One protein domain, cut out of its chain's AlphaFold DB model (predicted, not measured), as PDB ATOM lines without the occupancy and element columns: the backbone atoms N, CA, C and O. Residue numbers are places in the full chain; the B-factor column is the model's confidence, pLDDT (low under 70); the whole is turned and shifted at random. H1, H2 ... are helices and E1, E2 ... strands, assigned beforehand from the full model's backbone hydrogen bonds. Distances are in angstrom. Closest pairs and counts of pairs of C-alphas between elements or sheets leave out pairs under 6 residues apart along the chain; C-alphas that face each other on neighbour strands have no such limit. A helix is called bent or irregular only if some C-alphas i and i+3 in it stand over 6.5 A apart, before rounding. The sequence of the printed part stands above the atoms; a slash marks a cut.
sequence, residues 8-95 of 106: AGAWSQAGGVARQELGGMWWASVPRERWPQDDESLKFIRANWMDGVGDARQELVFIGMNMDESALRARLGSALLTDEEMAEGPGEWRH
ATOM      1  N   ALA A   8      21.140  28.453  42.234       93.19
ATOM      2  CA  ALA A   8      22.257  28.192  43.120       93.19
ATOM      3  C   ALA A   8      21.780  27.275  44.254       93.19
ATOM      4  O   ALA A   8      20.779  27.553  44.914       93.19
ATOM      5  N   GLY A   9      22.502  26.183  44.496       92.44
ATOM      6  CA  GLY A   9      22.304  25.340  45.673       92.44
ATOM      7  C   GLY A   9      23.320  25.690  46.750       92.44
ATOM      8  O   GLY A   9      24.497  25.866  46.441       92.44
ATOM      9  N   ALA A  10      22.884  25.744  48.004       92.19
ATOM     10  CA  ALA A  10      23.773  25.846  49.151       92.19
ATOM     11  C   ALA A  10      23.774  24.520  49.918       92.19
ATOM     12  O   ALA A  10      22.727  23.923  50.178       92.19
ATOM     13  N   TRP A  11      24.969  24.057  50.278       92.06
ATOM     14  CA  TRP A  11      25.167  22.872  51.100       92.06
ATOM     15  C   TRP A  11      26.197  23.165  52.182       92.06
ATOM     16  O   TRP A  11      27.248  23.745  51.918       92.06
ATOM     17  N   SER A  12      25.893  22.743  53.404       93.88
ATOM     18  CA  SER A  12      26.836  22.752  54.517       93.88
ATOM     19  C   SER A  12      26.723  21.446  55.287       93.88
ATOM     20  O   SER A  12      25.629  20.910  55.479       93.88
ATOM     21  N   GLN A  13      27.861  20.915  55.724       94.56
ATOM     22  CA  GLN A  13      27.909  19.701  56.526       94.56
ATOM     23  C   GLN A  13      29.013  19.794  57.573       94.56
ATOM     24  O   GLN A  13      30.139  20.192  57.275       94.56
ATOM     25  N   ALA A  14      28.689  19.368  58.791       94.62
ATOM     26  CA  ALA A  14      29.640  19.196  59.876       94.62
ATOM     27  C   ALA A  14      29.240  17.974  60.713       94.62
ATOM     28  O   ALA A  14      28.113  17.873  61.205       94.62
ATOM     29  N   GLY A  15      30.165  17.023  60.871       92.06
ATOM     30  CA  GLY A  15      29.861  15.744  61.515       92.06
ATOM     31  C   GLY A  15      28.696  15.026  60.822       92.06
ATOM     32  O   GLY A  15      28.681  14.901  59.600       92.06
ATOM     33  N   GLY A  16      27.720  14.564  61.607       93.19
ATOM     34  CA  GLY A  16      26.519  13.884  61.106       93.19
ATOM     35  C   GLY A  16      25.386  14.809  60.643       93.19
ATOM     36  O   GLY A  16      24.320  14.312  60.293       93.19
ATOM     37  N   VAL A  17      25.575  16.133  60.673       93.44
ATOM     38  CA  VAL A  17      24.539  17.108  60.304       93.44
ATOM     39  C   VAL A  17      24.852  17.687  58.933       93.44
ATOM     40  O   VAL A  17      25.932  18.240  58.729       93.44
ATOM     41  N   ALA A  18      23.889  17.604  58.017       92.75
ATOM     42  CA  ALA A  18      23.949  18.226  56.701       92.75
ATOM     43  C   ALA A  18      22.697  19.076  56.461       92.75
ATOM     44  O   ALA A  18      21.584  18.670  56.799       92.75
ATOM     45  N   ARG A  19      22.884  20.250  55.858       90.44
ATOM     46  CA  ARG A  19      21.813  21.148  55.428       90.44
ATOM     47  C   ARG A  19      21.975  21.446  53.947       90.44
ATOM     48  O   ARG A  19      23.081  21.704  53.478       90.44
ATOM     49  N   GLN A  20      20.859  21.407  53.235       89.81
ATOM     50  CA  GLN A  20      20.755  21.750  51.824       89.81
ATOM     51  C   GLN A  20      19.631  22.768  51.671       89.81
ATOM     52  O   GLN A  20      18.566  22.591  52.263       89.81
ATOM     53  N   GLU A  21      19.863  23.822  50.902       89.75
ATOM     54  CA  GLU A  21      18.867  24.867  50.671       89.75
ATOM     55  C   GLU A  21      19.043  25.539  49.308       89.75
ATOM     56  O   GLU A  21      20.092  25.441  48.667       89.75
ATOM     57  N   LEU A  22      17.986  26.221  48.868       91.38
ATOM     58  CA  LEU A  22      18.030  27.084  47.698       91.38
ATOM     59  C   LEU A  22      18.838  28.343  48.037       91.38
ATOM     60  O   LEU A  22      18.413  29.148  48.862       91.38
ATOM     61  N   GLY A  23      19.980  28.520  47.378       90.50
ATOM     62  CA  GLY A  23      20.828  29.709  47.494       90.50
ATOM     63  C   GLY A  23      20.342  30.902  46.666       90.50
ATOM     64  O   GLY A  23      20.841  32.010  46.842       90.50
ATOM     65  N   GLY A  24      19.369  30.695  45.772       92.31
ATOM     66  CA  GLY A  24      18.782  31.726  44.916       92.31
ATOM     67  C   GLY A  24      18.798  31.333  43.441       92.31
ATOM     68  O   GLY A  24      19.042  30.175  43.102       92.31
ATOM     69  N   MET A  25      18.525  32.296  42.562       94.00
ATOM     70  CA  MET A  25      18.682  32.139  41.113       94.00
ATOM     71  C   MET A  25      19.971  32.810  40.650       94.00
ATOM     72  O   MET A  25      20.340  33.858  41.181       94.00
ATOM     73  N   TRP A  26      20.609  32.241  39.631       95.25
ATOM     74  CA  TRP A  26      21.696  32.910  38.918       95.25
ATOM     75  C   TRP A  26      21.148  34.074  38.095       95.25
ATOM     76  O   TRP A  26      20.091  33.946  37.471       95.25
ATOM     77  N   TRP A  27      21.871  35.195  38.026       95.81
ATOM     78  CA  TRP A  27      21.482  36.321  37.169       95.81
ATOM     79  C   TRP A  27      21.405  35.926  35.694       95.81
ATOM     80  O   TRP A  27      20.549  36.440  34.973       95.81
ATOM     81  N   ALA A  28      22.215  34.954  35.270       94.88
ATOM     82  CA  ALA A  28      22.145  34.307  33.961       94.88
ATOM     83  C   ALA A  28      20.753  33.745  33.614       94.88
ATOM     84  O   ALA A  28      20.407  33.633  32.441       94.88
ATOM     85  N   SER A  29      19.947  33.394  34.618       93.75
ATOM     86  CA  SER A  29      18.597  32.835  34.459       93.75
ATOM     87  C   SER A  29      17.476  33.829  34.770       93.75
ATOM     88  O   SER A  29      16.296  33.489  34.672       93.75
ATOM     89  N   VAL A  30      17.815  35.071  35.122       94.56
ATOM     90  CA  VAL A  30      16.843  36.133  35.398       94.56
ATOM     91  C   VAL A  30      16.660  36.999  34.143       94.56
ATOM     92  O   VAL A  30      17.653  37.520  33.631       94.56
ATOM     93  N   PRO A  31      15.417  37.227  33.660       94.62
ATOM     94  CA  PRO A  31      15.156  38.144  32.548       94.62
ATOM     95  C   PRO A  31      15.751  39.529  32.802       94.62
ATOM     96  O   PRO A  31      15.661  40.052  33.919       94.62
ATOM     97  N   ARG A  32      16.351  40.138  31.775       92.81
ATOM     98  CA  ARG A  32      17.159  41.359  31.925       92.81
ATOM     99  C   ARG A  32      16.364  42.539  32.488       92.81
ATOM    100  O   ARG A  32      16.941  43.383  33.165       92.81
ATOM    101  N   GLU A  33      15.053  42.568  32.271       96.25
ATOM    102  CA  GLU A  33      14.123  43.585  32.778       96.25
ATOM    103  C   GLU A  33      13.993  43.556  34.307       96.25
ATOM    104  O   GLU A  33      13.593  44.546  34.913       96.25
ATOM    105  N   ARG A  34      14.319  42.419  34.935       95.81
ATOM    106  CA  ARG A  34      14.283  42.224  36.392       95.81
ATOM    107  C   ARG A  34      15.644  42.408  37.057       95.81
ATOM    108  O   ARG A  34      15.759  42.216  38.265       95.81
ATOM    109  N   TRP A  35      16.678  42.735  36.288       96.38
ATOM    110  CA  TRP A  35      17.993  43.016  36.849       96.38
ATOM    111  C   TRP A  35      17.999  44.346  37.609       96.38
ATOM    112  O   TRP A  35      17.201  45.238  37.300       96.38
ATOM    113  N   PRO A  36      18.926  44.515  38.567       96.50
ATOM    114  CA  PRO A  36      19.157  45.802  39.202       96.50
ATOM    115  C   PRO A  36      19.551  46.859  38.165       96.50
ATOM    116  O   PRO A  36      20.129  46.555  37.115       96.50
ATOM    117  N   GLN A  37      19.226  48.112  38.473       95.69
ATOM    118  CA  GLN A  37      19.523  49.266  37.619       95.69
ATOM    119  C   GLN A  37      20.700  50.092  38.144       95.69
ATOM    120  O   GLN A  37      21.229  50.919  37.407       95.69
ATOM    121  N   ASP A  38      21.117  49.882  39.395       97.38
ATOM    122  CA  ASP A  38      22.258  50.578  39.978       97.38
ATOM    123  C   ASP A  38      23.594  50.017  39.466       97.38
ATOM    124  O   ASP A  38      23.768  48.817  39.223       97.38
ATOM    125  N   ASP A  39      24.564  50.917  39.307       96.88
ATOM    126  CA  ASP A  39      25.861  50.587  38.719       96.88
ATOM    127  C   ASP A  39      26.686  49.622  39.575       96.88
ATOM    128  O   ASP A  39      27.460  48.837  39.022       96.88
ATOM    129  N   GLU A  40      26.560  49.679  40.904       97.06
ATOM    130  CA  GLU A  40      27.332  48.827  41.814       97.06
ATOM    131  C   GLU A  40      26.927  47.360  41.673       97.06
ATOM    132  O   GLU A  40      27.784  46.510  41.419       97.06
ATOM    133  N   SER A  41      25.628  47.067  41.724       95.69
ATOM    134  CA  SER A  41      25.113  45.710  41.542       95.69
ATOM    135  C   SER A  41      25.453  45.165  40.157       95.69
ATOM    136  O   SER A  41      25.915  44.032  40.020       95.69
ATOM    137  N   LEU A  42      25.313  45.984  39.110       96.31
ATOM    138  CA  LEU A  42      25.669  45.570  37.754       96.31
ATOM    139  C   LEU A  42      27.174  45.296  37.595       96.31
ATOM    140  O   LEU A  42      27.556  44.382  36.863       96.31
ATOM    141  N   LYS A  43      28.044  46.073  38.254       96.81
ATOM    142  CA  LYS A  43      29.489  45.796  38.294       96.81
ATOM    143  C   LYS A  43      29.780  44.484  39.017       96.81
ATOM    144  O   LYS A  43      30.579  43.708  38.506       96.81
ATOM    145  N   PHE A  44      29.117  44.217  40.140       94.69
ATOM    146  CA  PHE A  44      29.283  42.971  40.890       94.69
ATOM    147  C   PHE A  44      28.904  41.733  40.064       94.69
ATOM    148  O   PHE A  44      29.666  40.766  40.024       94.69
ATOM    149  N   ILE A  45      27.774  41.782  39.348       95.12
ATOM    150  CA  ILE A  45      27.343  40.695  38.454       95.12
ATOM    151  C   ILE A  45      28.391  40.464  37.360       95.12
ATOM    152  O   ILE A  45      28.837  39.339  37.147       95.12
ATOM    153  N   ARG A  46      28.833  41.541  36.697       95.19
ATOM    154  CA  ARG A  46      29.823  41.465  35.611       95.19
ATOM    155  C   ARG A  46      31.199  40.988  36.067       95.19
ATOM    156  O   ARG A  46      31.893  40.359  35.282       95.19
ATOM    157  N   ALA A  47      31.593  41.269  37.307       95.88
ATOM    158  CA  ALA A  47      32.896  40.868  37.836       95.88
ATOM    159  C   ALA A  47      33.081  39.343  37.889       95.88
ATOM    160  O   ALA A  47      34.211  38.871  37.823       95.88
ATOM    161  N   ASN A  48      31.984  38.587  37.988       92.06
ATOM    162  CA  ASN A  48      31.991  37.124  38.042       92.06
ATOM    163  C   ASN A  48      31.379  36.491  36.786       92.06
ATOM    164  O   ASN A  48      31.059  35.305  36.793       92.06
ATOM    165  N   TRP A  49      31.161  37.281  35.735       96.19
ATOM    166  CA  TRP A  49      30.504  36.815  34.525       96.19
ATOM    167  C   TRP A  49      31.489  36.089  33.615       96.19
ATOM    168  O   TRP A  49      32.562  36.610  33.311       96.19
ATOM    169  N   MET A  50      31.096  34.915  33.131       95.19
ATOM    170  CA  MET A  50      31.812  34.169  32.101       95.19
ATOM    171  C   MET A  50      30.896  33.930  30.904       95.19
ATOM    172  O   MET A  50      29.735  33.540  31.055       95.19
ATOM    173  N   ASP A  51      31.413  34.153  29.698       92.12
ATOM    174  CA  ASP A  51      30.640  33.955  28.474       92.12
ATOM    175  C   ASP A  51      30.178  32.495  28.348       92.12
ATOM    176  O   ASP A  51      30.923  31.557  28.618       92.12
ATOM    177  N   GLY A  52      28.913  32.307  27.971       89.19
ATOM    178  CA  GLY A  52      28.277  30.992  27.854       89.19
ATOM    179  C   GLY A  52      27.635  30.456  29.141       89.19
ATOM    180  O   GLY A  52      26.666  29.712  29.037       89.19
ATOM    181  N   VAL A  53      28.089  30.867  30.332       91.44
ATOM    182  CA  VAL A  53      27.536  30.378  31.621       91.44
ATOM    183  C   VAL A  53      26.978  31.478  32.532       91.44
ATOM    184  O   VAL A  53      26.185  31.201  33.431       91.44
ATOM    185  N   GLY A  54      27.347  32.735  32.292       95.06
ATOM    186  CA  GLY A  54      26.933  33.887  33.083       95.06
ATOM    187  C   GLY A  54      27.636  33.969  34.435       95.06
ATOM    188  O   GLY A  54      28.846  33.790  34.510       95.06
ATOM    189  N   ASP A  55      26.900  34.280  35.501       95.44
ATOM    190  CA  ASP A  55      27.425  34.389  36.872       95.44
ATOM    191  C   ASP A  55      27.413  33.060  37.653       95.44
ATOM    192  O   ASP A  55      27.829  33.023  38.821       95.44
ATOM    193  N   ALA A  56      26.934  31.983  37.020       94.25
ATOM    194  CA  ALA A  56      26.868  30.652  37.601       94.25
ATOM    195  C   ALA A  56      28.268  30.101  37.892       94.25
ATOM    196  O   ALA A  56      29.136  30.048  37.021       94.25
ATOM    197  N   ARG A  57      28.487  29.671  39.140       93.44
ATOM    198  CA  ARG A  57      29.786  29.173  39.609       93.44
ATOM    199  C   ARG A  57      29.658  28.196  40.772       93.44
ATOM    200  O   ARG A  57      28.593  28.043  41.369       93.44
ATOM    201  N   GLN A  58      30.771  27.550  41.102       93.56
ATOM    202  CA  GLN A  58      30.896  26.660  42.253       93.56
ATOM    203  C   GLN A  58      31.925  27.225  43.231       93.56
ATOM    204  O   GLN A  58      33.069  27.477  42.858       93.56
ATOM    205  N   GLU A  59      31.525  27.385  44.489       93.69
ATOM    206  CA  GLU A  59      32.397  27.815  45.581       93.69
ATOM    207  C   GLU A  59      32.345  26.746  46.671       93.69
ATOM    208  O   GLU A  59      31.286  26.456  47.226       93.69
ATOM    209  N   LEU A  60      33.485  26.108  46.939       94.81
ATOM    210  CA  LEU A  60      33.590  24.996  47.881       94.81
ATOM    211  C   LEU A  60      34.700  25.285  48.889       94.81
ATOM    212  O   LEU A  60      35.823  25.611  48.508       94.81
ATOM    213  N   VAL A  61      34.388  25.121  50.172       95.50
ATOM    214  CA  VAL A  61      35.346  25.268  51.271       95.50
ATOM    215  C   VAL A  61      35.366  23.972  52.069       95.50
ATOM    216  O   VAL A  61      34.334  23.515  52.555       95.50
ATOM    217  N   PHE A  62      36.554  23.393  52.219       95.50
ATOM    218  CA  PHE A  62      36.790  22.218  53.051       95.50
ATOM    219  C   PHE A  62      37.688  22.610  54.222       95.50
ATOM    220  O   PHE A  62      38.703  23.279  54.035       95.50
ATOM    221  N   ILE A  63      37.315  22.195  55.431       95.31
ATOM    222  CA  ILE A  63      38.056  22.479  56.662       95.31
ATOM    223  C   ILE A  63      38.356  21.144  57.336       95.31
ATOM    224  O   ILE A  63      37.445  20.387  57.664       95.31
ATOM    225  N   GLY A  64      39.637  20.851  57.537       94.50
ATOM    226  CA  GLY A  64      40.085  19.588  58.109       94.50
ATOM    227  C   GLY A  64      41.599  19.540  58.279       94.50
ATOM    228  O   GLY A  64      42.318  20.440  57.848       94.50
ATOM    229  N   MET A  65      42.084  18.478  58.919       96.31
ATOM    230  CA  MET A  65      43.513  18.216  59.106       96.31
ATOM    231  C   MET A  65      43.963  17.089  58.176       96.31
ATOM    232  O   MET A  65      43.207  16.144  57.961       96.31
ATOM    233  N   ASN A  66      45.197  17.167  57.667       96.88
ATOM    234  CA  ASN A  66      45.804  16.145  56.800       96.88
ATOM    235  C   ASN A  66      44.946  15.791  55.568       96.88
ATOM    236  O   ASN A  66      44.858  14.628  55.178       96.88
ATOM    237  N   MET A  67      44.280  16.786  54.978       96.44
ATOM    238  CA  MET A  67      43.493  16.588  53.762       96.44
ATOM    239  C   MET A  67      44.415  16.397  52.555       96.44
ATOM    240  O   MET A  67      45.349  17.171  52.357       96.44
ATOM    241  N   ASP A  68      44.115  15.399  51.726       97.50
ATOM    242  CA  ASP A  68      44.752  15.237  50.420       97.50
ATOM    243  C   ASP A  68      44.034  16.119  49.392       97.50
ATOM    244  O   ASP A  68      43.012  15.743  48.810       97.50
ATOM    245  N   GLU A  69      44.557  17.329  49.191       96.62
ATOM    246  CA  GLU A  69      44.005  18.288  48.234       96.62
ATOM    247  C   GLU A  69      43.973  17.730  46.803       96.62
ATOM    248  O   GLU A  69      43.007  17.961  46.075       96.62
ATOM    249  N   SER A  70      44.994  16.972  46.394       97.44
ATOM    250  CA  SER A  70      45.090  16.457  45.024       97.44
ATOM    251  C   SER A  70      44.010  15.412  44.759       97.44
ATOM    252  O   SER A  70      43.314  15.485  43.744       97.44
ATOM    253  N   ALA A  71      43.805  14.488  45.701       97.69
ATOM    254  CA  ALA A  71      42.729  13.508  45.614       97.69
ATOM    255  C   ALA A  71      41.340  14.171  45.640       97.69
ATOM    256  O   ALA A  71      40.448  13.765  44.892       97.69
ATOM    257  N   LEU A  72      41.148  15.209  46.462       96.81
ATOM    258  CA  LEU A  72      39.895  15.971  46.500       96.81
ATOM    259  C   LEU A  72      39.616  16.660  45.160       96.81
ATOM    260  O   LEU A  72      38.525  16.501  44.611       96.81
ATOM    261  N   ARG A  73      40.602  17.368  44.599       96.56
ATOM    262  CA  ARG A  73      40.476  18.023  43.289       96.56
ATOM    263  C   ARG A  73      40.199  17.026  42.174       96.56
ATOM    264  O   ARG A  73      39.337  17.298  41.352       96.56
ATOM    265  N   ALA A  74      40.864  15.870  42.167       97.75
ATOM    266  CA  ALA A  74      40.624  14.833  41.166       97.75
ATOM    267  C   ALA A  74      39.177  14.313  41.218       97.75
ATOM    268  O   ALA A  74      38.521  14.199  40.185       97.75
ATOM    269  N   ARG A  75      38.646  14.061  42.424       97.12
ATOM    270  CA  ARG A  75      37.258  13.605  42.609       97.12
ATOM    271  C   ARG A  75      36.233  14.670  42.225       97.12
ATOM    272  O   ARG A  75      35.224  14.341  41.609       97.12
ATOM    273  N   LEU A  76      36.481  15.931  42.579       96.12
ATOM    274  CA  LEU A  76      35.622  17.044  42.169       96.12
ATOM    275  C   LEU A  76      35.675  17.247  40.650       96.12
ATOM    276  O   LEU A  76      34.633  17.405  40.028       96.12
ATOM    277  N   GLY A  77      36.867  17.162  40.056       96.12
ATOM    278  CA  GLY A  77      37.075  17.243  38.612       96.12
ATOM    279  C   GLY A  77      36.335  16.145  37.850       96.12
ATOM    280  O   GLY A  77      35.693  16.438  36.853       96.12
ATOM    281  N   SER A  78      36.329  14.908  38.359       95.75
ATOM    282  CA  SER A  78      35.562  13.806  37.752       95.75
ATOM    283  C   SER A  78      34.041  13.962  37.837       95.75
ATOM    284  O   SER A  78      33.323  13.182  37.227       95.75
ATOM    285  N   ALA A  79      33.551  14.916  38.633       93.56
ATOM    286  CA  ALA A  79      32.129  15.219  38.771       93.56
ATOM    287  C   ALA A  79      31.704  16.460  37.962       93.56
ATOM    288  O   ALA A  79      30.544  16.867  38.044       93.56
ATOM    289  N   LEU A  80      32.636  17.091  37.239       94.50
ATOM    290  CA  LEU A  80      32.313  18.136  36.275       94.50
ATOM    291  C   LEU A  80      31.688  17.510  35.030       94.50
ATOM    292  O   LEU A  80      31.977  16.361  34.703       94.50
ATOM    293  N   LEU A  81      30.867  18.299  34.341       94.62
ATOM    294  CA  LEU A  81      30.408  17.937  33.008       94.62
ATOM    295  C   LEU A  81      31.606  17.832  32.057       94.62
ATOM    296  O   LEU A  81      32.522  18.657  32.139       94.62
ATOM    297  N   THR A  82      31.594  16.849  31.157       96.25
ATOM    298  CA  THR A  82      32.542  16.814  30.034       96.25
ATOM    299  C   THR A  82      32.221  17.911  29.018       96.25
ATOM    300  O   THR A  82      31.167  18.544  29.079       96.25
ATOM    301  N   ASP A  83      33.114  18.137  28.054       95.50
ATOM    302  CA  ASP A  83      32.877  19.108  26.981       95.50
ATOM    303  C   ASP A  83      31.646  18.732  26.135       95.50
ATOM    304  O   ASP A  83      30.876  19.606  25.732       95.50
ATOM    305  N   GLU A  84      31.422  17.435  25.905       97.12
ATOM    306  CA  GLU A  84      30.237  16.922  25.214       97.12
ATOM    307  C   GLU A  84      28.962  17.184  26.017       97.12
ATOM    308  O   GLU A  84      28.013  17.742  25.473       97.12
ATOM    309  N   GLU A  85      28.956  16.851  27.311       96.00
ATOM    310  CA  GLU A  85      27.815  17.110  28.197       96.00
ATOM    311  C   GLU A  85      27.541  18.618  28.311       96.00
ATOM    312  O   GLU A  85      26.393  19.060  28.251       96.00
ATOM    313  N   MET A  86      28.587  19.447  28.404       94.44
ATOM    314  CA  MET A  86      28.458  20.906  28.399       94.44
ATOM    315  C   MET A  86      27.805  21.428  27.112       94.44
ATOM    316  O   MET A  86      27.035  22.390  27.164       94.44
ATOM    317  N   ALA A  87      28.082  20.807  25.963       95.12
ATOM    318  CA  ALA A  87      27.517  21.204  24.677       95.12
ATOM    319  C   ALA A  87      26.019  20.873  24.530       95.12
ATOM    320  O   ALA A  87      25.336  21.530  23.744       95.12
ATOM    321  N   GLU A  88      25.488  19.906  25.291       95.62
ATOM    322  CA  GLU A  88      24.048  19.586  25.309       95.62
ATOM    323  C   GLU A  88      23.206  20.733  25.897       95.62
ATOM    324  O   GLU A  88      22.080  21.000  25.467       95.62
ATOM    325  N   GLY A  89      23.784  21.459  26.854       93.25
ATOM    326  CA  GLY A  89      23.216  22.668  27.428       93.25
ATOM    327  C   GLY A  89      22.028  22.469  28.389       93.25
ATOM    328  O   GLY A  89      21.528  21.363  28.606       93.25
ATOM    329  N   PRO A  90      21.514  23.576  28.967       92.00
ATOM    330  CA  PRO A  90      20.530  23.557  30.057       92.00
ATOM    331  C   PRO A  90      19.171  22.920  29.739       92.00
ATOM    332  O   PRO A  90      18.364  22.736  30.651       92.00
ATOM    333  N   GLY A  91      18.864  22.677  28.462       93.19
ATOM    334  CA  GLY A  91      17.655  21.962  28.054       93.19
ATOM    335  C   GLY A  91      17.749  20.484  28.421       93.19
ATOM    336  O   GLY A  91      16.897  19.982  29.151       93.19
ATOM    337  N   GLU A  92      18.835  19.835  28.001       95.75
ATOM    338  CA  GLU A  92      19.074  18.410  28.236       95.75
ATOM    339  C   GLU A  92      19.488  18.124  29.679       95.75
ATOM    340  O   GLU A  92      19.014  17.160  30.281       95.75
ATOM    341  N   TRP A  93      20.289  19.003  30.294       94.69
ATOM    342  CA  TRP A  93      20.780  18.781  31.658       94.69
ATOM    343  C   TRP A  93      19.663  18.550  32.678       94.69
ATOM    344  O   TRP A  93      19.850  17.787  33.623       94.69
ATOM    345  N   ARG A  94      18.483  19.165  32.499       93.00
ATOM    346  CA  ARG A  94      17.304  18.988  33.377       93.00
ATOM    347  C   ARG A  94      16.843  17.536  33.485       93.00
ATOM    348  O   ARG A  94      16.148  17.190  34.437       93.00
ATOM    349  N   HIS A  95      17.207  16.706  32.514       93.81
ATOM    350  CA  HIS A  95      16.887  15.286  32.470       93.81
ATOM    351  C   HIS A  95      17.970  14.404  33.101       93.81
ATOM    352  O   HIS A  95      17.758  13.199  33.257       93.81
TER     353      HIS A  95
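Overview. This is residues 8 to 95 of the 106 residues of the protein "Cobalamin synthesis protein cobW C-terminal domain" of Raoultella ornithinolytica (UniProt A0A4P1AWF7). A long two-stranded hairpin, E1 and E2, makes one side of an open, loosely joined model, and three short helices, H1, H2 and H3, are spread in a wide triangle with no helix touching another. The long unnamed link of residues 48 to 68 joins H1 to H2, and its later part runs lengthwise in roughly the direction of E1; residues 37 to 43 and 64 to 71 stick out. The printed part has 88 residues with two named strands and three named helices, in the order E1, E2, H1, H2, H3; the sheet has the order E1 - E2 and is antiparallel, and the class is mixed, helices and strands. The whole is loose, with a radius of gyration of the C-alphas of 16.5 A and spans of 47 by 32 by 23 A.

Along the chain. E2, residues 17 to 25, measures 25.1 A from first to last C-alpha. E1, residues 8 to 14, measures 20.4 A and begins at C-alpha 8 at (22.257, 28.192, 43.120). H1 is residues 39 to 47, 12.0 A long, with C-alpha 39 at (25.861, 50.587, 38.719). H2 is residues 69 to 77, 11.9 A long. H3 is residues 83 to 93, 13.0 A long, and ends at C-alpha 93 at (20.780, 18.781, 31.658). H3 is irregular: C-alphas 87 and 90 are 9.1 A apart.

Arrangement. E1 and E2 are a hairpin of antiparallel neighbour strands, with 164 degrees between their N-to-C directions. C-alphas 13 and 18, which face each other, are 4.2 A apart. N 8 and O 24 are within hydrogen-bond range at 2.8 A, and so are N 19 and O 12 at 2.8 A. E1 is apart from H1, H2 and H3, and E2 is apart from H2 and H3. H1, H2 and H3 are apart from one another. In H1 and H2 every O i to N i+4 pair is within hydrogen-bond range; in H3 it is 3 of 7, beside 4 of 8 O i to N i+3 pairs.

Size, cuts and confidence. The two C-alphas farthest apart are those of Glu 33 and Asn 66, at 48.3 A. The C-alphas of Ala 8 and His 95, the first and last printed, are 17.6 A apart. The link from E2 to H1, with 13 residues, and the link from H1 to H2, with 21 residues, are long; those from E1 to E2 and from H2 to H3 are tight. Without the stretches that stand free, the body has 73 residues and spans 43 by 32 by 26 A. The printed part has no cut. Its mean pLDDT is 94.6, and no printed residue is under 70.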